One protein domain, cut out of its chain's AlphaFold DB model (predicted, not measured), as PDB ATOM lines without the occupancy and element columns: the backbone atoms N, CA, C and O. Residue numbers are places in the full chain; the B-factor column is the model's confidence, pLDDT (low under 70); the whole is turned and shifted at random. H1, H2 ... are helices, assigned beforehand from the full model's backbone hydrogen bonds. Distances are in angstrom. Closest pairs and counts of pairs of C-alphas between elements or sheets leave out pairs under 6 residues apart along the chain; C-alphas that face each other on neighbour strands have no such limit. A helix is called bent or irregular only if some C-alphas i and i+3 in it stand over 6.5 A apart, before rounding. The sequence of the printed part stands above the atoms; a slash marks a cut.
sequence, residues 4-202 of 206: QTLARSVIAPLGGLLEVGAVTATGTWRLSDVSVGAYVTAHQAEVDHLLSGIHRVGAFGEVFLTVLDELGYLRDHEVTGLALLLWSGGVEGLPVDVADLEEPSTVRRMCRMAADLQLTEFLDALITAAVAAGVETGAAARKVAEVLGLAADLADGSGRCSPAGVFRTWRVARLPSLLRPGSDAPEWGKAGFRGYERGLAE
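This is residues 4 to 202 of the 206 residues of an uncharacterized protein of Streptomyces sp. TLI_55 (UniProt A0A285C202). A bundle of four helices forms the body: the long helix H7 runs through the middle, H8 folds back along it as a hairpin, and H1 and H3 complete the group. The other helices are set around it: H9 and H11 cross over H7 and H8, H2 and H4 pack on H1, and H5 packs on H1 and H7 with H6 beyond it, while H10 is by H11. The printed part has 199 residues with eleven named helices, H1 to H11 in order along the chain, and no named strand; the class is all helix. The whole is compact, with a radius of gyration of the C-alphas of 16.9 A and spans of 48 by 34 by 29 A.

H7, the longest helix, covers residues 104 to 132 and is 40.7 A long from first to last C-alpha; it begins at C-alpha 104 at (221.068, 234.941, 167.526). H8 is residues 137 to 155, 25.7 A. H1 is residues 4 to 26, 33.7 A, and begins at C-alpha 4 at (190.321, 253.933, 173.316); it is irregular, but only just, with C-alphas 10 and 13 lying 6.53 A apart. H3 is residues 44 to 57, 19.8 A. H2 is residues 36 to 42, H4 is residues 63 to 71, H5 is residues 81 to 87, and H6 is residues 98 to 102. H9 is residues 163 to 173, 15.1 A, H10 is residues 175 to 179, and H11 is residues 187 to 202, 22.7 A, ending at C-alpha 202 at (188.626, 225.964, 186.322).

H7 is the hub, touching six other helices, and H1, H3, H7 and H8 form a bundle, a group of helices side by side. H1 touches H7 at a shallow tilt of 28 degrees, opposite ways; the closest C-alphas, of Pro 13 and Gln 118, are 5.0 A apart. H7 and H8 form a helical hairpin at a shallow tilt of 18 degrees, with the closest C-alphas, of Ala 115 and Ala 155, 6.0 A apart. H3 touches H8 at a shallow tilt of 29 degrees, opposite ways, the C-alphas of Leu 50 and Val 147 being closest at 5.6 A. H1 and H3 are close but not clearly touching, with C-alphas of Val 10 and Ile 54 closest at 8.0 A. H9 is about perpendicular to H7, at 77 degrees, and touches its residues 116 to 124 alone; Thr 120 and Trp 170 have the closest C-alphas, 5.4 A. H11 touches H8 at a steep tilt of 65 degrees, by residues 137 to 145 of H8 alone, with C-alphas of Ala 141 and Gly 199 closest at 5.5 A. H10 and H11 only just touch, with 3 pairs of C-alphas within 8 A, the closest being Leu 179 and Lys 190 at 5.8 A. H2 touches H1 about perpendicular, at 81 degrees, by residues 18 to 25 of H1 alone, with C-alphas of Ala 22 and Tyr 39 closest at 5.5 A. H4 touches residues 4 to 12 of H1 alone, C-alphas of Ala 7 and Phe 64 being closest at 5.6 A. H5 touches H7 at a shallow tilt of 31 degrees, the same way, by residues 107 to 118 of H7 alone, with C-alphas of Trp 87 and Ala 114 closest at 5.0 A. H6 touches H5, with C-alphas of Gly 81 and Leu 101 closest at 4.8 A. Every O i to N i+4 pair is within hydrogen-bond range in H2, H3, H4, H5, H7, H9, H10 and H11; the counts are 15 of 19 in H1, 14 of 15 in H8 and 0 of 1 in H6, where 2 of 2 O i to N i+3 pairs are in range.

The two C-alphas farthest apart, of Asp 97 and Glu 136, are 50.3 A apart. The printed part has no cut, and no link is long. The mean pLDDT of the printed part is 95.2, and no printed residue is under 70.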
ATOM      1  N   GLN A   4     189.086 253.747 174.083       94.31
ATOM      2  CA  GLN A   4     190.321 253.933 173.316       94.31
ATOM      3  C   GLN A   4     191.573 253.537 174.111       94.31
ATOM      4  O   GLN A   4     192.453 252.873 173.567       94.31
ATOM      5  N   THR A   5     191.664 253.918 175.393       96.00
ATOM      6  CA  THR A   5     192.790 253.511 176.247       96.00
ATOM      7  C   THR A   5     192.798 252.000 176.454       96.00
ATOM      8  O   THR A   5     193.850 251.391 176.327       96.00
ATOM      9  N   LEU A   6     191.639 251.389 176.715       96.56
ATOM     10  CA  LEU A   6     191.527 249.937 176.883       96.56
ATOM     11  C   LEU A   6     191.919 249.181 175.607       96.56
ATOM     12  O   LEU A   6     192.717 248.255 175.681       96.56
ATOM     13  N   ALA A   7     191.431 249.611 174.439       96.88
ATOM     14  CA  ALA A   7     191.804 249.004 173.162       96.88
ATOM     15  C   ALA A   7     193.317 249.100 172.922       96.88
ATOM     16  O   ALA A   7     193.948 248.104 172.583       96.88
ATOM     17  N   ARG A   8     193.923 250.269 173.181       97.50
ATOM     18  CA  ARG A   8     195.380 250.454 173.089       97.50
ATOM     19  C   ARG A   8     196.136 249.529 174.041       97.50
ATOM     20  O   ARG A   8     197.100 248.910 173.613       97.50
ATOM     21  N   SER A   9     195.693 249.403 175.292       97.56
ATOM     22  CA  SER A   9     196.314 248.512 176.279       97.56
ATOM     23  C   SER A   9     196.258 247.041 175.872       97.56
ATOM     24  O   SER A   9     197.206 246.317 176.143       97.56
ATOM     25  N   VAL A  10     195.179 246.599 175.218       97.19
ATOM     26  CA  VAL A  10     195.048 245.208 174.759       97.19
ATOM     27  C   VAL A  10     195.834 244.953 173.470       97.19
ATOM     28  O   VAL A  10     196.441 243.899 173.334       97.19
ATOM     29  N   ILE A  11     195.848 245.904 172.529       96.88
ATOM     30  CA  ILE A  11     196.524 245.736 171.232       96.88
ATOM     31  C   ILE A  11     198.044 245.915 171.355       96.88
ATOM     32  O   ILE A  11     198.784 245.244 170.645       96.88
ATOM     33  N   ALA A  12     198.531 246.777 172.253       96.00
ATOM     34  CA  ALA A  12     199.963 247.026 172.435       96.00
ATOM     35  C   ALA A  12     200.817 245.750 172.607       96.00
ATOM     36  O   ALA A  12     201.758 245.586 171.830       96.00
ATOM     37  N   PRO A  13     200.504 244.823 173.534       97.31
ATOM     38  CA  PRO A  13     201.288 243.599 173.685       97.31
ATOM     39  C   PRO A  13     201.204 242.667 172.469       97.31
ATOM     40  O   PRO A  13     202.131 241.893 172.252       97.31
ATOM     41  N   LEU A  14     200.161 242.755 171.628       95.56
ATOM     42  CA  LEU A  14     200.086 241.955 170.396       95.56
ATOM     43  C   LEU A  14     201.204 242.300 169.411       95.56
ATOM     44  O   LEU A  14     201.654 241.405 168.705       95.56
ATOM     45  N   GLY A  15     201.675 243.552 169.383       94.75
ATOM     46  CA  GLY A  15     202.824 243.940 168.559       94.75
ATOM     47  C   GLY A  15     204.055 243.104 168.896       94.75
ATOM     48  O   GLY A  15     204.571 242.387 168.043       94.75
ATOM     49  N   GLY A  16     204.431 243.080 170.177       96.19
ATOM     50  CA  GLY A  16     205.537 242.249 170.645       96.19
ATOM     51  C   GLY A  16     205.314 240.751 170.414       96.19
ATOM     52  O   GLY A  16     206.251 240.052 170.045       96.19
ATOM     53  N   LEU A  17     204.087 240.243 170.573       97.56
ATOM     54  CA  LEU A  17     203.789 238.824 170.325       97.56
ATOM     55  C   LEU A  17     203.947 238.438 168.849       97.56
ATOM     56  O   LEU A  17     204.488 237.372 168.567       97.56
ATOM     57  N   LEU A  18     203.522 239.296 167.919       97.56
ATOM     58  CA  LEU A  18     203.654 239.053 166.481       97.56
ATOM     59  C   LEU A  18     205.106 239.166 166.012       97.56
ATOM     60  O   LEU A  18     205.550 238.320 165.239       97.56
ATOM     61  N   GLU A  19     205.863 240.149 166.507       97.94
ATOM     62  CA  GLU A  19     207.302 240.242 166.235       97.94
ATOM     63  C   GLU A  19     208.041 238.998 166.752       97.94
ATOM     64  O   GLU A  19     208.816 238.376 166.026       97.94
ATOM     65  N   VAL A  20     207.763 238.580 167.992       97.88
ATOM     66  CA  VAL A  20     208.361 237.381 168.599       97.88
ATOM     67  C   VAL A  20     207.973 236.108 167.848       97.88
ATOM     68  O   VAL A  20     208.837 235.254 167.628       97.88
ATOM     69  N   GLY A  21     206.713 235.985 167.433       97.62
ATOM     70  CA  GLY A  21     206.223 234.879 166.616       97.62
ATOM     71  C   GLY A  21     206.943 234.803 165.273       97.62
ATOM     72  O   GLY A  21     207.482 233.753 164.919       97.62
ATOM     73  N   ALA A  22     207.053 235.937 164.574       97.88
ATOM     74  CA  ALA A  22     207.755 236.040 163.299       97.88
ATOM     75  C   ALA A  22     209.239 235.664 163.426       97.88
ATOM     76  O   ALA A  22     209.740 234.870 162.631       97.88
ATOM     77  N   VAL A  23     209.931 236.157 164.461       97.88
ATOM     78  CA  VAL A  23     211.329 235.789 164.746       97.88
ATOM     79  C   VAL A  23     211.452 234.297 165.051       97.88
ATOM     80  O   VAL A  23     212.314 233.622 164.489       97.88
ATOM     81  N   THR A  24     210.587 233.760 165.912       96.12
ATOM     82  CA  THR A  24     210.622 232.346 166.321       96.12
ATOM     83  C   THR A  24     210.384 231.417 165.131       96.12
ATOM     84  O   THR A  24     211.074 230.403 165.000       96.12
ATOM     85  N   ALA A  25     209.476 231.786 164.223       96.00
ATOM     86  CA  ALA A  25     209.144 231.018 163.027       96.00
ATOM     87  C   ALA A  25     210.316 230.880 162.039       96.00
ATOM     88  O   ALA A  25     210.359 229.904 161.291       96.00
ATOM     89  N   THR A  26     211.293 231.797 162.057       95.38
ATOM     90  CA  THR A  26     212.503 231.664 161.223       95.38
ATOM     91  C   THR A  26     213.344 230.443 161.607       95.38
ATOM     92  O   THR A  26     214.040 229.877 160.767       95.38
ATOM     93  N   GLY A  27     213.347 230.059 162.889       94.06
ATOM     94  CA  GLY A  27     214.239 229.043 163.458       94.06
ATOM     95  C   GLY A  27     215.731 229.420 163.492       94.06
ATOM     96  O   GLY A  27     216.503 228.767 164.200       94.06
ATOM     97  N   THR A  28     216.151 230.466 162.773       95.75
ATOM     98  CA  THR A  28     217.545 230.933 162.692       95.75
ATOM     99  C   THR A  28     217.882 231.960 163.766       95.75
ATOM    100  O   THR A  28     219.050 232.069 164.145       95.75
ATOM    101  N   TRP A  29     216.870 232.673 164.281       96.56
ATOM    102  CA  TRP A  29     217.011 233.796 165.220       96.56
ATOM    103  C   TRP A  29     217.799 234.980 164.646       96.56
ATOM    104  O   TRP A  29     218.307 235.803 165.402       96.56
ATOM    105  N   ARG A  30     217.918 235.066 163.317       97.25
ATOM    106  CA  ARG A  30     218.528 236.206 162.629       97.25
ATOM    107  C   ARG A  30     217.432 237.170 162.208       97.25
ATOM    108  O   ARG A  30     216.519 236.773 161.492       97.25
ATOM    109  N   LEU A  31     217.546 238.433 162.610       97.25
ATOM    110  CA  LEU A  31     216.529 239.442 162.295       97.25
ATOM    111  C   LEU A  31     216.418 239.718 160.790       97.25
ATOM    112  O   LEU A  31     215.327 239.979 160.298       97.25
ATOM    113  N   SER A  32     217.511 239.538 160.040       96.56
ATOM    114  CA  SER A  32     217.526 239.641 158.573       96.56
ATOM    115  C   SER A  32     216.590 238.664 157.857       96.56
ATOM    116  O   SER A  32     216.260 238.883 156.696       96.56
ATOM    117  N   ASP A  33     216.204 237.572 158.522       97.12
ATOM    118  CA  ASP A  33     215.373 236.517 157.941       97.12
ATOM    119  C   ASP A  33     213.875 236.737 158.247       97.12
ATOM    120  O   ASP A  33     213.029 235.947 157.827       97.12
ATOM    121  N   VAL A  34     213.536 237.785 159.007       97.81
ATOM    122  CA  VAL A  34     212.194 238.022 159.549       97.81
ATOM    123  C   VAL A  34     211.358 238.869 158.593       97.81
ATOM    124  O   VAL A  34     211.789 239.919 158.129       97.81
ATOM    125  N   SER A  35     210.113 238.451 158.364       97.44
ATOM    126  CA  SER A  35     209.064 239.309 157.806       97.44
ATOM    127  C   SER A  35     207.786 239.132 158.613       97.44
ATOM    128  O   SER A  35     207.180 238.054 158.613       97.44
ATOM    129  N   VAL A  36     207.363 240.199 159.292       97.38
ATOM    130  CA  VAL A  36     206.115 240.202 160.064       97.38
ATOM    131  C   VAL A  36     204.917 240.089 159.126       97.38
ATOM    132  O   VAL A  36     204.004 239.317 159.399       97.38
ATOM    133  N   GLY A  37     204.932 240.772 157.978       97.06
ATOM    134  CA  GLY A  37     203.839 240.706 157.008       97.06
ATOM    135  C   GLY A  37     203.633 239.300 156.441       97.06
ATOM    136  O   GLY A  37     202.495 238.828 156.357       97.06
ATOM    137  N   ALA A  38     204.718 238.597 156.098       97.62
ATOM    138  CA  ALA A  38     204.643 237.208 155.648       97.62
ATOM    139  C   ALA A  38     204.146 236.276 156.764       97.62
ATOM    140  O   ALA A  38     203.302 235.415 156.512       97.62
ATOM    141  N   TYR A  39     204.621 236.482 157.996       97.88
ATOM    142  CA  TYR A  39     204.183 235.719 159.161       97.88
ATOM    143  C   TYR A  39     202.683 235.903 159.448       97.88
ATOM    144  O   TYR A  39     201.964 234.911 159.571       97.88
ATOM    145  N   VAL A  40     202.192 237.147 159.481       97.44
ATOM    146  CA  VAL A  40     200.769 237.474 159.685       97.44
ATOM    147  C   VAL A  40     199.913 236.891 158.564       97.44
ATOM    148  O   VAL A  40     198.894 236.270 158.843       97.44
ATOM    149  N   THR A  41     200.353 237.004 157.307       97.75
ATOM    150  CA  THR A  41     199.636 236.426 156.155       97.75
ATOM    151  C   THR A  41     199.503 234.906 156.280       97.75
ATOM    152  O   THR A  41     198.449 234.348 155.975       97.75
ATOM    153  N   ALA A  42     200.556 234.227 156.743       97.56
ATOM    154  CA  ALA A  42     200.545 232.780 156.942       97.56
ATOM    155  C   ALA A  42     199.613 232.328 158.083       97.56
ATOM    156  O   ALA A  42     199.140 231.196 158.043       97.56
ATOM    157  N   HIS A  43     199.320 233.210 159.045       97.56
ATOM    158  CA  HIS A  43     198.464 232.950 160.211       97.56
ATOM    159  C   HIS A  43     197.198 233.825 160.214       97.56
ATOM    160  O   HIS A  43     196.671 234.188 161.268       97.56
ATOM    161  N   GLN A  44     196.720 234.226 159.031       97.31
ATOM    162  CA  GLN A  44     195.633 235.200 158.907       97.31
ATOM    163  C   GLN A  44     194.359 234.737 159.625       97.31
ATOM    164  O   GLN A  44     193.695 235.535 160.282       97.31
ATOM    165  N   ALA A  45     194.027 233.444 159.538       97.69
ATOM    166  CA  ALA A  45     192.826 232.898 160.164       97.69
ATOM    167  C   ALA A  45     192.904 232.954 161.698       97.69
ATOM    168  O   ALA A  45     191.927 233.307 162.362       97.69
ATOM    169  N   GLU A  46     194.065 232.636 162.264       97.50
ATOM    170  CA  GLU A  46     194.350 232.698 163.694       97.50
ATOM    171  C   GLU A  46     194.323 234.144 164.194       97.50
ATOM    172  O   GLU A  46     193.700 234.424 165.219       97.50
ATOM    173  N   VAL A  47     194.932 235.071 163.447       97.62
ATOM    174  CA  VAL A  47     194.927 236.509 163.750       97.62
ATOM    175  C   VAL A  47     193.505 237.073 163.707       97.62
ATOM    176  O   VAL A  47     193.083 237.738 164.653       97.62
ATOM    177  N   ASP A  48     192.720 236.762 162.676       97.56
ATOM    178  CA  ASP A  48     191.326 237.211 162.574       97.56
ATOM    179  C   ASP A  48     190.475 236.660 163.723       97.56
ATOM    180  O   ASP A  48     189.647 237.372 164.310       97.56
ATOM    181  N   HIS A  49     190.696 235.395 164.089       97.88
ATOM    182  CA  HIS A  49     189.992 234.774 165.200       97.88
ATOM    183  C   HIS A  49     190.375 235.411 166.543       97.88
ATOM    184  O   HIS A  49     189.491 235.729 167.347       97.88
ATOM    185  N   LEU A  50     191.665 235.675 166.755       97.94
ATOM    186  CA  LEU A  50     192.184 236.366 167.930       97.94
ATOM    187  C   LEU A  50     191.543 237.753 168.079       97.94
ATOM    188  O   LEU A  50     190.982 238.069 169.131       97.94
ATOM    189  N   LEU A  51     191.565 238.562 167.019       97.62
ATOM    190  CA  LEU A  51     191.029 239.926 167.023       97.62
ATOM    191  C   LEU A  51     189.515 239.949 167.254       97.62
ATOM    192  O   LEU A  51     189.022 240.757 168.043       97.62
ATOM    193  N   SER A  52     188.777 239.027 166.632       97.00
ATOM    194  CA  SER A  52     187.339 238.846 166.868       97.00
ATOM    195  C   SER A  52     187.041 238.464 168.321       97.00
ATOM    196  O   SER A  52     186.094 238.969 168.931       97.00
ATOM    197  N   GLY A  53     187.870 237.604 168.918       96.94
ATOM    198  CA  GLY A  53     187.765 237.230 170.324       96.94
ATOM    199  C   GLY A  53     188.011 238.409 171.266       96.94
ATOM    200  O   GLY A  53     187.197 238.648 172.159       96.94
ATOM    201  N   ILE A  54     189.069 239.188 171.030       96.75
ATOM    202  CA  ILE A  54     189.386 240.397 171.804       96.75
ATOM    203  C   ILE A  54     188.246 241.413 171.727       96.75
ATOM    204  O   ILE A  54     187.798 241.925 172.756       96.75
ATOM    205  N   HIS A  55     187.758 241.678 170.512       95.50
ATOM    206  CA  HIS A  55     186.659 242.608 170.256       95.50
ATOM    207  C   HIS A  55     185.424 242.259 171.095       95.50
ATOM    208  O   HIS A  55     184.877 243.118 171.788       95.50
ATOM    209  N   ARG A  56     185.056 240.971 171.120       94.69
ATOM    210  CA  ARG A  56     183.926 240.452 171.905       94.69
ATOM    211  C   ARG A  56     184.158 240.529 173.410       94.69
ATOM    212  O   ARG A  56     183.250 240.928 174.131       94.69
ATOM    213  N   VAL A  57     185.342 240.150 173.891       95.19
ATOM    214  CA  VAL A  57     185.659 240.136 175.329       95.19
ATOM    215  C   VAL A  57     185.649 241.546 175.917       95.19
ATOM    216  O   VAL A  57     185.081 241.756 176.984       95.19
ATOM    217  N   GLY A  58     186.236 242.518 175.218       94.31
ATOM    218  CA  GLY A  58     186.243 243.915 175.655       94.31
ATOM    219  C   GLY A  58     184.956 244.683 175.346       94.31
ATOM    220  O   GLY A  58     184.883 245.870 175.666       94.31
ATOM    221  N   ALA A  59     183.971 244.036 174.706       94.19
ATOM    222  CA  ALA A  59     182.772 244.664 174.148       94.19
ATOM    223  C   ALA A  59     183.099 245.952 173.368       94.19
ATOM    224  O   ALA A  59     182.430 246.979 173.516       94.19
ATOM    225  N   PHE A  60     184.180 245.916 172.586       95.12
ATOM    226  CA  PHE A  60     184.679 247.107 171.923       95.12
ATOM    227  C   PHE A  60     183.762 247.534 170.770       95.12
ATOM    228  O   PHE A  60     183.160 246.716 170.081       95.12
ATOM    229  N   GLY A  61     183.666 248.843 170.536       92.19
ATOM    230  CA  GLY A  61     183.029 249.399 169.338       92.19
ATOM    231  C   GLY A  61     184.002 249.535 168.162       92.19
ATOM    232  O   GLY A  61     185.072 248.928 168.138       92.19
ATOM    233  N   GLU A  62     183.666 250.407 167.210       93.25
ATOM    234  CA  GLU A  62     184.510 250.725 166.040       93.25
ATOM    235  C   GLU A  62     185.902 251.254 166.420       93.25
ATOM    236  O   GLU A  62     186.870 251.029 165.697       93.25
ATOM    237  N   VAL A  63     186.023 251.876 167.600       94.44
ATOM    238  CA  VAL A  63     187.293 252.388 168.140       94.44
ATOM    239  C   VAL A  63     188.399 251.333 168.176       94.44
ATOM    240  O   VAL A  63     189.568 251.677 168.035       94.44
ATOM    241  N   PHE A  64     188.060 250.051 168.332       94.88
ATOM    242  CA  PHE A  64     189.049 248.976 168.316       94.88
ATOM    243  C   PHE A  64     189.743 248.849 166.961       94.88
ATOM    244  O   PHE A  64     190.965 248.748 166.915       94.88
ATOM    245  N   LEU A  65     188.981 248.926 165.867       93.88
ATOM    246  CA  LEU A  65     189.524 248.848 164.512       93.88
ATOM    247  C   LEU A  65     190.370 250.080 164.187       93.88
ATOM    248  O   LEU A  65     191.437 249.944 163.601       93.88
ATOM    249  N   THR A  66     189.941 251.267 164.631       95.94
ATOM    250  CA  THR A  66     190.741 252.492 164.495       95.94
ATOM    251  C   THR A  66     192.078 252.364 165.218       95.94
ATOM    252  O   THR A  66     193.117 252.647 164.636       95.94
ATOM    253  N   VAL A  67     192.077 251.894 166.469       96.75
ATOM    254  CA  VAL A  67     193.316 251.709 167.236       96.75
ATOM    255  C   VAL A  67     194.222 250.656 166.598       96.75
ATOM    256  O   VAL A  67     195.435 250.846 166.561       96.75
ATOM    257  N   LEU A  68     193.651 249.560 166.102       94.38
ATOM    258  CA  LEU A  68     194.402 248.507 165.425       94.38
ATOM    259  C   LEU A  68     195.109 249.039 164.170       94.38
ATOM    260  O   LEU A  68     196.291 248.765 163.969       94.38
ATOM    261  N   ASP A  69     194.403 249.839 163.368       94.25
ATOM    262  CA  ASP A  69     194.953 250.467 162.166       94.25
ATOM    263  C   ASP A  69     196.032 251.515 162.490       94.25
ATOM    264  O   ASP A  69     197.084 251.540 161.847       94.25
ATOM    265  N   GLU A  70     195.802 252.329 163.527       96.38
ATOM    266  CA  GLU A  70     196.750 253.339 164.017       96.38
ATOM    267  C   GLU A  70     198.062 252.720 164.507       96.38
ATOM    268  O   GLU A  70     199.131 253.273 164.256       96.38
ATOM    269  N   LEU A  71     197.990 251.598 165.232       93.88
ATOM    270  CA  LEU A  71     199.169 250.922 165.775       93.88
ATOM    271  C   LEU A  71     199.927 250.124 164.710       93.88
ATOM    272  O   LEU A  71     201.139 249.974 164.816       93.88
ATOM    273  N   GLY A  72     199.243 249.626 163.677       93.31
ATOM    274  CA  GLY A  72     199.885 249.092 162.475       93.31
ATOM    275  C   GLY A  72     200.647 247.772 162.639       93.31
ATOM    276  O   GLY A  72     201.253 247.330 161.668       93.31
ATOM    277  N   TYR A  73     200.585 247.106 163.798       92.00
ATOM    278  CA  TYR A  73     201.350 245.879 164.087       92.00
ATOM    279  C   TYR A  73     201.050 244.683 163.167       92.00
ATOM    280  O   TYR A  73     201.832 243.741 163.115       92.00
ATOM    281  N   LEU A  74     199.931 244.707 162.436       92.75
ATOM    282  CA  LEU A  74     199.580 243.671 161.455       92.75
ATOM    283  C   LEU A  74     200.202 243.904 160.069       92.75
ATOM    284  O   LEU A  74     200.092 243.049 159.193       92.75
ATOM    285  N   ARG A  75     200.798 245.078 159.836       93.25
ATOM    286  CA  ARG A  75     201.467 245.423 158.577       93.25
ATOM    287  C   ARG A  75     202.924 244.990 158.643       93.25
ATOM    288  O   ARG A  75     203.492 244.886 159.726       93.25
ATOM    289  N   ASP A  76     203.534 244.779 157.483       95.81
ATOM    290  CA  ASP A  76     204.964 244.488 157.425       95.81
ATOM    291  C   ASP A  76     205.777 245.666 157.978       95.81
ATOM    292  O   ASP A  76     205.511 246.829 157.659       95.81
ATOM    293  N   HIS A  77     206.736 245.350 158.842       95.44
ATOM    294  CA  HIS A  77     207.660 246.295 159.452       95.44
ATOM    295  C   HIS A  77     208.938 245.569 159.875       95.44
ATOM    296  O   HIS A  77     208.957 244.350 160.050       95.44
ATOM    297  N   GLU A  78     210.015 246.338 160.017       95.88
ATOM    298  CA  GLU A  78     211.308 245.823 160.454       95.88
ATOM    299  C   GLU A  78     211.280 245.477 161.947       95.88
ATOM    300  O   GLU A  78     210.870 246.293 162.776       95.88
ATOM    301  N   VAL A  79     211.765 244.281 162.287       97.19
ATOM    302  CA  VAL A  79     212.017 243.872 163.672       97.19
ATOM    303  C   VAL A  79     213.476 244.150 163.993       97.19
ATOM    304  O   VAL A  79     214.368 243.599 163.355       97.19
ATOM    305  N   THR A  80     213.721 244.981 165.002       96.75
ATOM    306  CA  THR A  80     215.078 245.385 165.402       96.75
ATOM    307  C   THR A  80     215.456 244.800 166.758       96.75
ATOM    308  O   THR A  80     214.590 244.514 167.591       96.75
ATOM    309  N   GLY A  81     216.759 244.692 167.037       97.12
ATOM    310  CA  GLY A  81     217.240 244.296 168.364       97.12
ATOM    311  C   GLY A  81     216.716 245.212 169.482       97.12
ATOM    312  O   GLY A  81     216.373 244.738 170.562       97.12
ATOM    313  N   LEU A  82     216.565 246.515 169.208       96.69
ATOM    314  CA  LEU A  82     216.002 247.489 170.153       96.69
ATOM    315  C   LEU A  82     214.508 247.272 170.421       96.69
ATOM    316  O   LEU A  82     214.076 247.409 171.567       96.69
ATOM    317  N   ALA A  83     213.724 246.919 169.398       96.12
ATOM    318  CA  ALA A  83     212.316 246.567 169.579       96.12
ATOM    319  C   ALA A  83     212.183 245.324 170.475       96.12
ATOM    320  O   ALA A  83     211.468 245.348 171.475       96.12
ATOM    321  N   LEU A  84     212.975 244.278 170.218       97.69
ATOM    322  CA  LEU A  84     212.998 243.082 171.063       97.69
ATOM    323  C   LEU A  84     213.496 243.364 172.490       97.69
ATOM    324  O   LEU A  84     212.995 242.768 173.449       97.69
ATOM    325  N   LEU A  85     214.438 244.295 172.665       97.69
ATOM    326  CA  LEU A  85     214.880 244.738 173.988       97.69
ATOM    327  C   LEU A  85     213.739 245.420 174.755       97.69
ATOM    328  O   LEU A  85     213.548 245.145 175.940       97.69
ATOM    329  N   LEU A  86     212.947 246.262 174.083       96.81
ATOM    330  CA  LEU A  86     211.754 246.880 174.661       96.81
ATOM    331  C   LEU A  86     210.728 245.814 175.075       96.81
ATOM    332  O   LEU A  86     210.291 245.800 176.227       96.81
ATOM    333  N   TRP A  87     210.386 244.891 174.173       97.50
ATOM    334  CA  TRP A  87     209.386 243.849 174.439       97.50
ATOM    335  C   TRP A  87     209.807 242.874 175.538       97.50
ATOM    336  O   TRP A  87     208.962 242.374 176.281       97.50
ATOM    337  N   SER A  88     211.107 242.629 175.680       97.62
ATOM    338  CA  SER A  88     211.674 241.768 176.721       97.62
ATOM    339  C   SER A  88     211.883 242.471 178.067       97.62
ATOM    340  O   SER A  88     212.465 241.880 178.976       97.62
ATOM    341  N   GLY A  89     211.429 243.720 178.218       96.38
ATOM    342  CA  GLY A  89     211.583 244.474 179.462       96.38
ATOM    343  C   GLY A  89     213.040 244.805 179.791       96.38
ATOM    344  O   GLY A  89     213.388 244.941 180.962       96.38
ATOM    345  N   GLY A  90     213.903 244.910 178.776       95.94
ATOM    346  CA  GLY A  90     215.308 245.264 178.953       95.94
ATOM    347  C   GLY A  90     216.175 244.147 179.535       95.94
ATOM    348  O   GLY A  90     217.176 244.450 180.180       95.94
ATOM    349  N   VAL A  91     215.813 242.871 179.344       94.62
ATOM    350  CA  VAL A  91     216.478 241.720 179.995       94.62
ATOM    351  C   VAL A  91     217.984 241.612 179.714       94.62
ATOM    352  O   VAL A  91     218.725 241.089 180.544       94.62
ATOM    353  N   GLU A  92     218.448 242.125 178.575       94.25
ATOM    354  CA  GLU A  92     219.871 242.129 178.200       94.25
ATOM    355  C   GLU A  92     220.604 243.417 178.624       94.25
ATOM    356  O   GLU A  92     221.816 243.530 178.457       94.25
ATOM    357  N   GLY A  93     219.893 244.385 179.214       91.25
ATOM    358  CA  GLY A  93     220.405 245.734 179.439       91.25
ATOM    359  C   GLY A  93     220.620 246.505 178.131       91.25
ATOM    360  O   GLY A  93     220.401 245.989 177.039       91.25
ATOM    361  N   LEU A  94     221.027 247.774 178.236       89.81
ATOM    362  CA  LEU A  94     221.452 248.547 177.066       89.81
ATOM    363  C   LEU A  94     222.942 248.259 176.812       89.81
ATOM    364  O   LEU A  94     223.761 248.629 177.662       89.81
ATOM    365  N   PRO A  95     223.311 247.597 175.701       88.31
ATOM    366  CA  PRO A  95     224.706 247.285 175.428       88.31
ATOM    367  C   PRO A  95     225.484 248.528 174.987       88.31
ATOM    368  O   PRO A  95     224.914 249.559 174.626       88.31
ATOM    369  N   VAL A  96     226.815 248.414 175.021       88.69
ATOM    370  CA  VAL A  96     227.714 249.453 174.492       88.69
ATOM    371  C   VAL A  96     227.641 249.495 172.964       88.69
ATOM    372  O   VAL A  96     227.640 250.586 172.396       88.69
ATOM    373  N   ASP A  97     227.545 248.330 172.317       91.56
ATOM    374  CA  ASP A  97     227.273 248.200 170.886       91.56
ATOM    375  C   ASP A  97     225.862 247.641 170.674       91.56
ATOM    376  O   ASP A  97     225.515 246.570 171.166       91.56
ATOM    377  N   VAL A  98     225.024 248.375 169.943       89.81
ATOM    378  CA  VAL A  98     223.635 247.977 169.672       89.81
ATOM    379  C   VAL A  98     223.578 246.730 168.783       89.81
ATOM    380  O   VAL A  98     222.616 245.970 168.888       89.81
ATOM    381  N   ALA A  99     224.609 246.473 167.971       91.75
ATOM    382  CA  ALA A  99     224.690 245.276 167.135       91.75
ATOM    383  C   ALA A  99     224.691 243.975 167.961       91.75
ATOM    384  O   ALA A  99     224.182 242.956 167.493       91.75
ATOM    385  N   ASP A 100     225.154 244.015 169.217       93.44
ATOM    386  CA  ASP A 100     225.152 242.857 170.123       93.44
ATOM    387  C   ASP A 100     223.727 242.341 170.428       93.44
ATOM    388  O   ASP A 100     223.544 241.179 170.811       93.44
ATOM    389  N   LEU A 101     222.696 243.180 170.246       96.06
ATOM    390  CA  LEU A 101     221.290 242.783 170.401       96.06
ATOM    391  C   LEU A 101     220.812 241.843 169.293       96.06
ATOM    392  O   LEU A 101     219.841 241.114 169.497       96.06
ATOM    393  N   GLU A 102     221.473 241.849 168.138       96.06
ATOM    394  CA  GLU A 102     221.075 241.065 166.964       96.06
ATOM    395  C   GLU A 102     221.779 239.706 166.892       96.06
ATOM    396  O   GLU A 102     221.474 238.882 166.027       96.06
ATOM    397  N   GLU A 103     222.669 239.425 167.846       96.81
ATOM    398  CA  GLU A 103     223.271 238.109 168.002       96.81
ATOM    399  C   GLU A 103     222.180 237.044 168.235       96.81
ATOM    400  O   GLU A 103     221.377 237.179 169.166       96.81
ATOM    401  N   PRO A 104     222.154 235.929 167.474       97.25
ATOM    402  CA  PRO A 104     221.068 234.941 167.526       97.25
ATOM    403  C   PRO A 104     220.744 234.419 168.932       97.25
ATOM    404  O   PRO A 104     219.595 234.131 169.275       97.25
ATOM    405  N   SER A 105     221.765 234.282 169.782       96.31
ATOM    406  CA  SER A 105     221.581 233.839 171.166       96.31
ATOM    407  C   SER A 105     220.914 234.894 172.056       96.31
ATOM    408  O   SER A 105     220.110 234.518 172.916       96.31
ATOM    409  N   THR A 106     221.202 236.175 171.813       97.44
ATOM    410  CA  THR A 106     220.609 237.345 172.469       97.44
ATOM    411  C   THR A 106     219.166 237.510 172.013       97.44
ATOM    412  O   THR A 106     218.261 237.502 172.848       97.44
ATOM    413  N   VAL A 107     218.923 237.499 170.697       98.06
ATOM    414  CA  VAL A 107     217.583 237.525 170.088       98.06
ATOM    415  C   VAL A 107     216.699 236.432 170.679       98.06
ATOM    416  O   VAL A 107     215.620 236.706 171.197       98.06
ATOM    417  N   ARG A 108     217.183 235.184 170.716       96.81
ATOM    418  CA  ARG A 108     216.436 234.060 171.296       96.81
ATOM    419  C   ARG A 108     216.077 234.274 172.768       96.81
ATOM    420  O   ARG A 108     214.997 233.867 173.194       96.81
ATOM    421  N   ARG A 109     216.978 234.848 173.569       96.50
ATOM    422  CA  ARG A 109     216.710 235.142 174.986       96.50
ATOM    423  C   ARG A 109     215.677 236.255 175.138       96.50
ATOM    424  O   ARG A 109     214.724 236.065 175.893       96.50
ATOM    425  N   MET A 110     215.823 237.346 174.386       98.19
ATOM    426  CA  MET A 110     214.859 238.446 174.368       98.19
ATOM    427  C   MET A 110     213.481 237.964 173.927       98.19
ATOM    428  O   MET A 110     212.520 238.204 174.642       98.19
ATOM    429  N   CYS A 111     213.373 237.199 172.838       97.75
ATOM    430  CA  CYS A 111     212.101 236.651 172.365       97.75
ATOM    431  C   CYS A 111     211.415 235.755 173.402       97.75
ATOM    432  O   CYS A 111     210.202 235.824 173.568       97.75
ATOM    433  N   ARG A 112     212.177 234.932 174.134       96.00
ATOM    434  CA  ARG A 112     211.619 234.100 175.214       96.00
ATOM    435  C   ARG A 112     211.043 234.945 176.342       96.00
ATOM    436  O   ARG A 112     209.901 234.730 176.725       96.00
ATOM    437  N   MET A 113     211.816 235.915 176.827       97.31
ATOM    438  CA  MET A 113     211.358 236.827 177.876       97.31
ATOM    439  C   MET A 113     210.174 237.681 177.401       97.31
ATOM    440  O   MET A 113     209.192 237.835 178.120       97.31
ATOM    441  N   ALA A 114     210.242 238.199 176.175       98.00
ATOM    442  CA  ALA A 114     209.187 238.989 175.561       98.00
ATOM    443  C   ALA A 114     207.886 238.192 175.440       98.00
ATOM    444  O   ALA A 114     206.846 238.709 175.822       98.00
ATOM    445  N   ALA A 115     207.922 236.929 175.001       97.81
ATOM    446  CA  ALA A 115     206.721 236.095 174.957       97.81
ATOM    447  C   ALA A 115     206.044 235.998 176.336       97.81
ATOM    448  O   ALA A 115     204.852 236.267 176.457       97.81
ATOM    449  N   ASP A 116     206.806 235.687 177.389       96.81
ATOM    450  CA  ASP A 116     206.261 235.537 178.744       96.81
ATOM    451  C   ASP A 116     205.684 236.858 179.286       96.81
ATOM    452  O   ASP A 116     204.585 236.881 179.855       96.81
ATOM    453  N   LEU A 117     206.399 237.971 179.088       97.62
ATOM    454  CA  LEU A 117     205.971 239.299 179.532       97.62
ATOM    455  C   LEU A 117     204.749 239.789 178.756       97.62
ATOM    456  O   LEU A 117     203.749 240.156 179.372       97.62
ATOM    457  N   GLN A 118     204.803 239.762 177.424       98.25
ATOM    458  CA  GLN A 118     203.740 240.297 176.580       98.25
ATOM    459  C   GLN A 118     202.462 239.458 176.682       98.25
ATOM    460  O   GLN A 118     201.381 240.035 176.731       98.25
ATOM    461  N   LEU A 119     202.544 238.127 176.828       98.50
ATOM    462  CA  LEU A 119     201.358 237.299 177.094       98.50
ATOM    463  C   LEU A 119     200.731 237.630 178.456       98.50
ATOM    464  O   LEU A 119     199.507 237.669 178.585       98.50
ATOM    465  N   THR A 120     201.558 237.896 179.471       98.25
ATOM    466  CA  THR A 120     201.078 238.273 180.808       98.25
ATOM    467  C   THR A 120     200.415 239.655 180.807       98.25
ATOM    468  O   THR A 120     199.358 239.821 181.417       98.25
ATOM    469  N   GLU A 121     201.008 240.638 180.122       98.31
ATOM    470  CA  GLU A 121     200.422 241.977 179.927       98.31
ATOM    471  C   GLU A 121     199.135 241.908 179.099       98.31
ATOM    472  O   GLU A 121     198.134 242.533 179.447       98.31
ATOM    473  N   PHE A 122     199.125 241.099 178.039       98.62
ATOM    474  CA  PHE A 122     197.952 240.873 177.205       98.62
ATOM    475  C   PHE A 122     196.782 240.308 178.014       98.62
ATOM    476  O   PHE A 122     195.674 240.844 177.941       98.62
ATOM    477  N   LEU A 123     197.021 239.273 178.827       98.62
ATOM    478  CA  LEU A 123     195.987 238.694 179.686       98.62
ATOM    479  C   LEU A 123     195.435 239.721 180.685       98.62
ATOM    480  O   LEU A 123     194.218 239.821 180.857       98.62
ATOM    481  N   ASP A 124     196.310 240.511 181.313       98.19
ATOM    482  CA  ASP A 124     195.905 241.544 182.268       98.19
ATOM    483  C   ASP A 124     195.048 242.632 181.611       98.19
ATOM    484  O   ASP A 124     193.970 242.976 182.110       98.19
ATOM    485  N   ALA A 125     195.482 243.129 180.453       98.19
ATOM    486  CA  ALA A 125     194.753 244.130 179.686       98.19
ATOM    487  C   ALA A 125     193.394 243.598 179.210       98.19
ATOM    488  O   ALA A 125     192.391 244.312 179.282       98.19
ATOM    489  N   LEU A 126     193.339 242.342 178.762       97.88
ATOM    490  CA  LEU A 126     192.116 241.709 178.277       97.88
ATOM    491  C   LEU A 126     191.086 241.535 179.401       97.88
ATOM    492  O   LEU A 126     189.925 241.908 179.229       97.88
ATOM    493  N   ILE A 127     191.508 241.045 180.571       97.44
ATOM    494  CA  ILE A 127     190.643 240.939 181.757       97.44
ATOM    495  C   ILE A 127     190.200 242.329 182.216       97.44
ATOM    496  O   ILE A 127     189.023 242.528 182.515       97.44
ATOM    497  N   THR A 128     191.103 243.313 182.217       96.69
ATOM    498  CA  THR A 128     190.770 244.704 182.556       96.69
ATOM    499  C   THR A 128     189.676 245.253 181.642       96.69
ATOM    500  O   THR A 128     188.708 245.842 182.129       96.69
ATOM    501  N   ALA A 129     189.790 245.039 180.328       96.38
ATOM    502  CA  ALA A 129     188.780 245.454 179.361       96.38
ATOM    503  C   ALA A 129     187.438 244.750 179.607       96.38
ATOM    504  O   ALA A 129     186.401 245.411 179.647       96.38
ATOM    505  N   ALA A 130     187.458 243.441 179.855       96.00
ATOM    506  CA  ALA A 130     186.256 242.653 180.100       96.00
ATOM    507  C   ALA A 130     185.529 243.058 181.398       96.00
ATOM    508  O   ALA A 130     184.302 243.175 181.430       96.00
ATOM    509  N   VAL A 131     186.287 243.330 182.466       95.12
ATOM    510  CA  VAL A 131     185.770 243.849 183.742       95.12
ATOM    511  C   VAL A 131     185.190 245.250 183.559       95.12
ATOM    512  O   VAL A 131     184.094 245.521 184.045       95.12
ATOM    513  N   ALA A 132     185.878 246.134 182.831       94.19
ATOM    514  CA  ALA A 132     185.392 247.485 182.552       94.19
ATOM    515  C   ALA A 132     184.117 247.493 181.692       94.19
ATOM    516  O   ALA A 132     183.277 248.376 181.857       94.19
ATOM    517  N   ALA A 133     183.961 246.510 180.805       91.88
ATOM    518  CA  ALA A 133     182.766 246.310 179.995       91.88
ATOM    519  C   ALA A 133     181.598 245.660 180.764       91.88
ATOM    520  O   ALA A 133     180.484 245.615 180.248       91.88
ATOM    521  N   GLY A 134     181.822 245.171 181.992       89.19
ATOM    522  CA  GLY A 134     180.785 244.530 182.804       89.19
ATOM    523  C   GLY A 134     180.294 243.193 182.239       89.19
ATOM    524  O   GLY A 134     179.156 242.803 182.501       89.19
ATOM    525  N   VAL A 135     181.122 242.500 181.450       82.56
ATOM    526  CA  VAL A 135     180.756 241.221 180.825       82.56
ATOM    527  C   VAL A 135     180.661 240.121 181.887       82.56
ATOM    528  O   VAL A 135     181.505 240.028 182.780       82.56
ATOM    529  N   GLU A 136     179.642 239.265 181.780       81.31
ATOM    530  CA  GLU A 136     179.443 238.134 182.687       81.31
ATOM    531  C   GLU A 136     180.640 237.166 182.656       81.31
ATOM    532  O   GLU A 136     181.028 236.640 181.610       81.31
ATOM    533  N   THR A 137     181.205 236.894 183.832       81.00
ATOM    534  CA  THR A 137     182.507 236.231 183.982       81.00
ATOM    535  C   THR A 137     182.556 234.801 183.449       81.00
ATOM    536  O   THR A 137     183.610 234.380 182.992       81.00
ATOM    537  N   GLY A 138     181.455 234.041 183.476       77.50
ATOM    538  CA  GLY A 138     181.466 232.619 183.100       77.50
ATOM    539  C   GLY A 138     181.767 232.384 181.615       77.50
ATOM    540  O   GLY A 138     182.774 231.775 181.256       77.50
ATOM    541  N   ALA A 139     180.906 232.892 180.729       79.38
ATOM    542  CA  ALA A 139     181.114 232.773 179.284       79.38
ATOM    543  C   ALA A 139     182.347 233.566 178.812       79.38
ATOM    544  O   ALA A 139     183.054 233.123 177.903       79.38
ATOM    545  N   ALA A 140     182.635 234.700 179.458       86.62
ATOM    546  CA  ALA A 140     183.792 235.519 179.132       86.62
ATOM    547  C   ALA A 140     185.121 234.842 179.489       86.62
ATOM    548  O   ALA A 140     186.040 234.898 178.679       86.62
ATOM    549  N   ALA A 141     185.230 234.143 180.627       94.25
ATOM    550  CA  ALA A 141     186.455 233.431 181.005       94.25
ATOM    551  C   ALA A 141     186.839 232.357 179.975       94.25
ATOM    552  O   ALA A 141     188.009 232.244 179.616       94.25
ATOM    553  N   ARG A 142     185.857 231.633 179.420       95.00
ATOM    554  CA  ARG A 142     186.109 230.667 178.336       95.00
ATOM    555  C   ARG A 142     186.665 231.339 177.089       95.00
ATOM    556  O   ARG A 142     187.633 230.847 176.516       95.00
ATOM    557  N   LYS A 143     186.081 232.469 176.683       95.94
ATOM    558  CA  LYS A 143     186.576 233.214 175.521       95.94
ATOM    559  C   LYS A 143     187.958 233.824 175.784       95.94
ATOM    560  O   LYS A 143     188.779 233.823 174.878       95.94
ATOM    561  N   VAL A 144     188.243 234.281 177.005       97.62
ATOM    562  CA  VAL A 144     189.583 234.738 177.413       97.62
ATOM    563  C   VAL A 144     190.603 233.604 177.311       97.62
ATOM    564  O   VAL A 144     191.662 233.813 176.734       97.62
ATOM    565  N   ALA A 145     190.288 232.405 177.810       97.56
ATOM    566  CA  ALA A 145     191.176 231.245 177.711       97.56
ATOM    567  C   ALA A 145     191.468 230.857 176.250       97.56
ATOM    568  O   ALA A 145     192.612 230.587 175.900       97.56
ATOM    569  N   GLU A 146     190.449 230.884 175.390       97.50
ATOM    570  CA  GLU A 146     190.582 230.632 173.950       97.50
ATOM    571  C   GLU A 146     191.469 231.678 173.256       97.50
ATOM    572  O   GLU A 146     192.408 231.328 172.546       97.50
ATOM    573  N   VAL A 147     191.208 232.963 173.510       98.06
ATOM    574  CA  VAL A 147     191.996 234.094 172.994       98.06
ATOM    575  C   VAL A 147     193.451 234.019 173.461       98.06
ATOM    576  O   VAL A 147     194.365 234.261 172.678       98.06
ATOM    577  N   LEU A 148     193.676 233.642 174.720       98.00
ATOM    578  CA  LEU A 148     195.010 233.441 175.272       98.00
ATOM    579  C   LEU A 148     195.739 232.259 174.615       98.00
ATOM    580  O   LEU A 148     196.942 232.351 174.393       98.00
ATOM    581  N   GLY A 149     195.019 231.183 174.285       97.56
ATOM    582  CA  GLY A 149     195.529 230.055 173.498       97.56
ATOM    583  C   GLY A 149     196.077 230.499 172.151       97.56
ATOM    584  O   GLY A 149     197.258 230.310 171.883       97.56
ATOM    585  N   LEU A 150     195.252 231.194 171.365       97.69
ATOM    586  CA  LEU A 150     195.656 231.721 170.057       97.69
ATOM    587  C   LEU A 150     196.867 232.658 170.159       97.69
ATOM    588  O   LEU A 150     197.792 232.567 169.359       97.69
ATOM    589  N   ALA A 151     196.885 233.545 171.157       97.94
ATOM    590  CA  ALA A 151     198.010 234.450 171.373       97.94
ATOM    591  C   ALA A 151     199.304 233.698 171.740       97.94
ATOM    592  O   ALA A 151     200.378 234.071 171.269       97.94
ATOM    593  N   ALA A 152     199.213 232.645 172.559       97.00
ATOM    594  CA  ALA A 152     200.357 231.814 172.924       97.00
ATOM    595  C   ALA A 152     200.900 231.034 171.717       97.00
ATOM    596  O   ALA A 152     202.114 231.018 171.514       97.00
ATOM    597  N   ASP A 153     200.017 230.467 170.893       96.25
ATOM    598  CA  ASP A 153     200.391 229.733 169.680       96.25
ATOM    599  C   ASP A 153     201.072 230.648 168.648       96.25
ATOM    600  O   ASP A 153     202.079 230.265 168.050       96.25
ATOM    601  N   LEU A 154     200.581 231.883 168.485       96.69
ATOM    602  CA  LEU A 154     201.213 232.887 167.622       96.69
ATOM    603  C   LEU A 154     202.588 233.317 168.158       96.69
ATOM    604  O   LEU A 154     203.549 233.431 167.405       96.69
ATOM    605  N   ALA A 155     202.730 233.529 169.464       94.56
ATOM    606  CA  ALA A 155     204.018 233.928 170.030       94.56
ATOM    607  C   ALA A 155     205.057 232.794 170.007       94.56
ATOM    608  O   ALA A 155     206.261 233.049 169.916       94.56
ATOM    609  N   ASP A 156     204.611 231.543 170.142       88.00
ATOM    610  CA  ASP A 156     205.484 230.384 170.291       88.00
ATOM    611  C   ASP A 156     204.793 229.058 169.928       88.00
ATOM    612  O   ASP A 156     204.436 228.254 170.792       88.00
ATOM    613  N   GLY A 157     204.718 228.762 168.629       78.56
ATOM    614  CA  GLY A 157     204.166 227.503 168.106       78.56
ATOM    615  C   GLY A 157     204.913 226.222 168.524       78.56
ATOM    616  O   GLY A 157     204.530 225.126 168.121       78.56
ATOM    617  N   SER A 158     205.984 226.325 169.324       82.88
ATOM    618  CA  SER A 158     206.666 225.169 169.923       82.88
ATOM    619  C   SER A 158     205.985 224.637 171.191       82.88
ATOM    620  O   SER A 158     206.343 223.559 171.670       82.88
ATOM    621  N   GLY A 159     205.022 225.381 171.748       81.81
ATOM    622  CA  GLY A 159     204.289 225.008 172.958       81.81
ATOM    623  C   GLY A 159     205.037 225.268 174.270       81.81
ATOM    624  O   GLY A 159     204.595 224.804 175.322       81.81
ATOM    625  N   ARG A 160     206.165 226.001 174.255       89.31
ATOM    626  CA  ARG A 160     206.832 226.431 175.500       89.31
ATOM    627  C   ARG A 160     205.965 227.453 176.239       89.31
ATOM    628  O   ARG A 160     205.811 227.334 177.456       89.31
ATOM    629  N   CYS A 161     205.380 228.422 175.541       90.69
ATOM    630  CA  CYS A 161     204.340 229.269 176.117       90.69
ATOM    631  C   CYS A 161     203.002 228.515 176.104       90.69
ATOM    632  O   CYS A 161     202.529 228.086 175.060       90.69
ATOM    633  N   SER A 162     202.384 228.346 177.276       94.50
ATOM    634  CA  SER A 162     201.068 227.708 177.411       94.50
ATOM    635  C   SER A 162     200.097 228.634 178.141       94.50
ATOM    636  O   SER A 162     200.528 229.342 179.059       94.50
ATOM    637  N   PRO A 163     198.787 228.602 177.828       96.06
ATOM    638  CA  PRO A 163     197.786 229.399 178.541       96.06
ATOM    639  C   PRO A 163     197.819 229.200 180.059       96.06
ATOM    640  O   PRO A 163     197.766 230.172 180.809       96.06
ATOM    641  N   ALA A 164     198.003 227.960 180.523       96.62
ATOM    642  CA  ALA A 164     198.159 227.645 181.943       96.62
ATOM    643  C   ALA A 164     199.428 228.271 182.549       96.62
ATOM    644  O   ALA A 164     199.412 228.787 183.668       96.62
ATOM    645  N   GLY A 165     200.543 228.269 181.810       96.50
ATOM    646  CA  GLY A 165     201.772 228.959 182.205       96.50
ATOM    647  C   GLY A 165     201.558 230.463 182.377       96.50
ATOM    648  O   GLY A 165     201.868 231.002 183.440       96.50
ATOM    649  N   VAL A 166     200.957 231.114 181.378       97.25
ATOM    650  CA  VAL A 166     200.669 232.556 181.410       97.25
ATOM    651  C   VAL A 166     199.706 232.901 182.543       97.25
ATOM    652  O   VAL A 166     199.960 233.838 183.295       97.25
ATOM    653  N   PHE A 167     198.636 232.123 182.722       98.12
ATOM    654  CA  PHE A 167     197.671 232.325 183.801       98.12
ATOM    655  C   PHE A 167     198.338 232.282 185.182       98.12
ATOM    656  O   PHE A 167     198.115 233.173 186.006       98.12
ATOM    657  N   ARG A 168     199.215 231.299 185.427       97.50
ATOM    658  CA  ARG A 168     199.966 231.211 186.687       97.50
ATOM    659  C   ARG A 168     200.858 232.429 186.906       97.50
ATOM    660  O   ARG A 168     200.849 232.972 188.012       97.50
ATOM    661  N   THR A 169     201.577 232.879 185.878       97.44
ATOM    662  CA  THR A 169     202.429 234.078 185.942       97.44
ATOM    663  C   THR A 169     201.606 235.335 186.216       97.44
ATOM    664  O   THR A 169     201.920 236.091 187.135       97.44
ATOM    665  N   TRP A 170     200.502 235.535 185.496       98.00
ATOM    666  CA  TRP A 170     199.582 236.651 185.711       98.00
ATOM    667  C   TRP A 170     199.025 236.675 187.137       98.00
ATOM    668  O   TRP A 170     199.062 237.716 187.801       98.00
ATOM    669  N   ARG A 171     198.585 235.518 187.650       97.50
ATOM    670  CA  ARG A 171     198.021 235.387 188.999       97.50
ATOM    671  C   ARG A 171     198.995 235.868 190.070       97.50
ATOM    672  O   ARG A 171     198.570 236.538 191.005       97.50
ATOM    673  N   VAL A 172     200.286 235.555 189.946       97.12
ATOM    674  CA  VAL A 172     201.294 235.969 190.938       97.12
ATOM    675  C   VAL A 172     201.814 237.387 190.708       97.12
ATOM    676  O   VAL A 172     202.082 238.092 191.679       97.12
ATOM    677  N   ALA A 173     201.927 237.828 189.454       96.38
ATOM    678  CA  ALA A 173     202.496 239.128 189.111       96.38
ATOM    679  C   ALA A 173     201.505 240.289 189.287       96.38
ATOM    680  O   ALA A 173     201.907 241.384 189.674       96.38
ATOM    681  N   ARG A 174     200.209 240.073 189.017       95.81
ATOM    682  CA  ARG A 174     199.199 241.147 188.971       95.81
ATOM    683  C   ARG A 174     198.306 241.168 190.198       95.81
ATOM    684  O   ARG A 174     198.217 242.189 190.888       95.81
ATOM    685  N   LEU A 175     197.669 240.040 190.509       95.88
ATOM    686  CA  LEU A 175     196.567 240.018 191.474       95.88
ATOM    687  C   LEU A 175     196.922 240.489 192.890       95.88
ATOM    688  O   LEU A 175     196.102 241.210 193.460       95.88
ATOM    689  N   PRO A 176     198.091 240.171 193.484       95.94
ATOM    690  CA  PRO A 176     198.401 240.629 194.838       95.94
ATOM    691  C   PRO A 176     198.410 242.158 194.957       95.94
ATOM    692  O   PRO A 176     197.910 242.710 195.939       95.94
ATOM    693  N   SER A 177     198.930 242.849 193.939       94.19
ATOM    694  CA  SER A 177     198.977 244.313 193.911       94.19
ATOM    695  C   SER A 177     197.586 244.937 193.758       94.19
ATOM    696  O   SER A 177     197.288 245.944 194.402       94.19
ATOM    697  N   LEU A 178     196.714 244.292 192.978       94.81
ATOM    698  CA  LEU A 178     195.364 244.759 192.681       94.81
ATOM    699  C   LEU A 178     194.371 244.482 193.818       94.81
ATOM    700  O   LEU A 178     193.540 245.332 194.140       94.81
ATOM    701  N   LEU A 179     194.431 243.290 194.415       95.88
ATOM    702  CA  LEU A 179     193.426 242.787 195.357       95.88
ATOM    703  C   LEU A 179     193.727 243.125 196.819       95.88
ATOM    704  O   LEU A 179     192.871 242.888 197.676       95.88
ATOM    705  N   ARG A 180     194.912 243.671 197.122       94.44
ATOM    706  CA  ARG A 180     195.259 244.082 198.490       94.44
ATOM    707  C   ARG A 180     194.266 245.130 199.025       94.44
ATOM    708  O   ARG A 180     193.782 245.962 198.251       94.44
ATOM    709  N   PRO A 181     193.997 245.158 200.345       91.12
ATOM    710  CA  PRO A 181     193.044 246.100 200.938       91.12
ATOM    711  C   PRO A 181     193.321 247.577 200.612       91.12
ATOM    712  O   PRO A 181     192.384 248.312 200.333       91.12
ATOM    713  N   GLY A 182     194.593 247.989 200.570       90.88
ATOM    714  CA  GLY A 182     195.009 249.365 200.253       90.88
ATOM    715  C   GLY A 182     195.213 249.669 198.764       90.88
ATOM    716  O   GLY A 182     195.929 250.605 198.439       90.88
ATOM    717  N   SER A 183     194.693 248.838 197.858       94.19
ATOM    718  CA  SER A 183     194.692 249.130 196.419       94.19
ATOM    719  C   SER A 183     193.594 250.134 196.073       94.19
ATOM    720  O   SER A 183     192.463 249.975 196.542       94.19
ATOM    721  N   ASP A 184     193.908 251.084 195.189       93.69
ATOM    722  CA  ASP A 184     192.972 252.085 194.651       93.69
ATOM    723  C   ASP A 184     191.903 251.480 193.724       93.69
ATOM    724  O   ASP A 184     190.976 252.167 193.291       93.69
ATOM    725  N   ALA A 185     192.010 250.186 193.400       91.50
ATOM    726  CA  ALA A 185     191.008 249.499 192.603       91.50
ATOM    727  C   ALA A 185     189.653 249.469 193.338       91.50
ATOM    728  O   ALA A 185     189.591 249.067 194.505       91.50
ATOM    729  N   PRO A 186     188.543 249.827 192.670       92.81
ATOM    730  CA  PRO A 186     187.226 249.768 193.287       92.81
ATOM    731  C   PRO A 186     186.812 248.315 193.561       92.81
ATOM    732  O   PRO A 186     187.193 247.397 192.831       92.81
ATOM    733  N   GLU A 187     185.978 248.095 194.582       94.50
ATOM    734  CA  GLU A 187     185.590 246.738 195.005       94.50
ATOM    735  C   GLU A 187     184.867 245.937 193.913       94.50
ATOM    736  O   GLU A 187     185.083 244.731 193.802       94.50
ATOM    737  N   TRP A 188     184.081 246.593 193.054       92.19
ATOM    738  CA  TRP A 188     183.469 245.932 191.895       92.19
ATOM    739  C   TRP A 188     184.529 245.426 190.902       92.19
ATOM    740  O   TRP A 188     184.398 244.327 190.369       92.19
ATOM    741  N   GLY A 189     185.615 246.182 190.710       93.62
ATOM    742  CA  GLY A 189     186.739 245.787 189.864       93.62
ATOM    743  C   GLY A 189     187.475 244.597 190.470       93.62
ATOM    744  O   GLY A 189     187.653 243.576 189.811       93.62
ATOM    745  N   LYS A 190     187.801 244.662 191.768       96.06
ATOM    746  CA  LYS A 190     188.396 243.531 192.502       96.06
ATOM    747  C   LYS A 190     187.517 242.278 192.426       96.06
ATOM    748  O   LYS A 190     188.035 241.176 192.252       96.06
ATOM    749  N   ALA A 191     186.195 242.422 192.546       95.12
ATOM    750  CA  ALA A 191     185.251 241.316 192.402       95.12
ATOM    751  C   ALA A 191     185.279 240.708 190.990       95.12
ATOM    752  O   ALA A 191     185.334 239.484 190.872       95.12
ATOM    753  N   GLY A 192     185.322 241.542 189.945       95.25
ATOM    754  CA  GLY A 192     185.471 241.107 188.556       95.25
ATOM    755  C   GLY A 192     186.747 240.295 188.331       95.25
ATOM    756  O   GLY A 192     186.677 239.167 187.850       95.25
ATOM    757  N   PHE A 193     187.898 240.803 188.777       96.44
ATOM    758  CA  PHE A 193     189.179 240.090 188.675       96.44
ATOM    759  C   PHE A 193     189.181 238.752 189.422       96.44
ATOM    760  O   PHE A 193     189.667 237.759 188.888       96.44
ATOM    761  N   ARG A 194     188.586 238.682 190.622       96.62
ATOM    762  CA  ARG A 194     188.394 237.404 191.335       96.62
ATOM    763  C   ARG A 194     187.483 236.440 190.567       96.62
ATOM    764  O   ARG A 194     187.648 235.232 190.683       96.62
ATOM    765  N   GLY A 195     186.498 236.953 189.833       96.12
ATOM    766  CA  GLY A 195     185.627 236.147 188.978       96.12
ATOM    767  C   GLY A 195     186.379 235.532 187.798       96.12
ATOM    768  O   GLY A 195     186.274 234.327 187.587       96.12
ATOM    769  N   TYR A 196     187.178 236.334 187.086       96.56
ATOM    770  CA  TYR A 196     188.034 235.841 186.001       96.56
ATOM    771  C   TYR A 196     189.110 234.879 186.500       96.56
ATOM    772  O   TYR A 196     189.338 233.866 185.852       96.56
ATOM    773  N   GLU A 197     189.726 235.141 187.655       96.56
ATOM    774  CA  GLU A 197     190.709 234.226 188.243       96.56
ATOM    775  C   GLU A 197     190.112 232.837 188.485       96.56
ATOM    776  O   GLU A 197     190.670 231.858 188.000       96.56
ATOM    777  N   ARG A 198     188.942 232.750 189.133       96.31
ATOM    778  CA  ARG A 198     188.272 231.463 189.367       96.31
ATOM    779  C   ARG A 198     187.875 230.768 188.068       96.31
ATOM    780  O   ARG A 198     188.146 229.585 187.909       96.31
ATOM    781  N   GLY A 199     187.259 231.502 187.140       96.12
ATOM    782  CA  GLY A 199     186.819 230.933 185.866       96.12
ATOM    783  C   GLY A 199     187.983 230.426 185.013       96.12
ATOM    784  O   GLY A 199     187.874 229.379 184.387       96.12
ATOM    785  N   LEU A 200     189.114 231.136 185.007       96.62
ATOM    786  CA  LEU A 200     190.322 230.691 184.312       96.62
ATOM    787  C   LEU A 200     191.006 229.529 185.033       96.62
ATOM    788  O   LEU A 200     191.468 228.618 184.354       96.62
ATOM    789  N   ALA A 201     191.023 229.503 186.367       96.38
ATOM    790  CA  ALA A 201     191.548 228.365 187.121       96.38
ATOM    791  C   ALA A 201     190.783 227.072 186.792       96.38
ATOM    792  O   ALA A 201     191.403 226.051 186.524       96.38
ATOM    793  N   GLU A 202     189.449 227.121 186.715       95.69
ATOM    794  CA  GLU A 202     188.626 225.964 186.322       95.69
ATOM    795  C   GLU A 202     188.942 225.443 184.910       95.69
ATOM    796  O   GLU A 202     188.782 224.255 184.641       95.69
TER     797      GLU A 202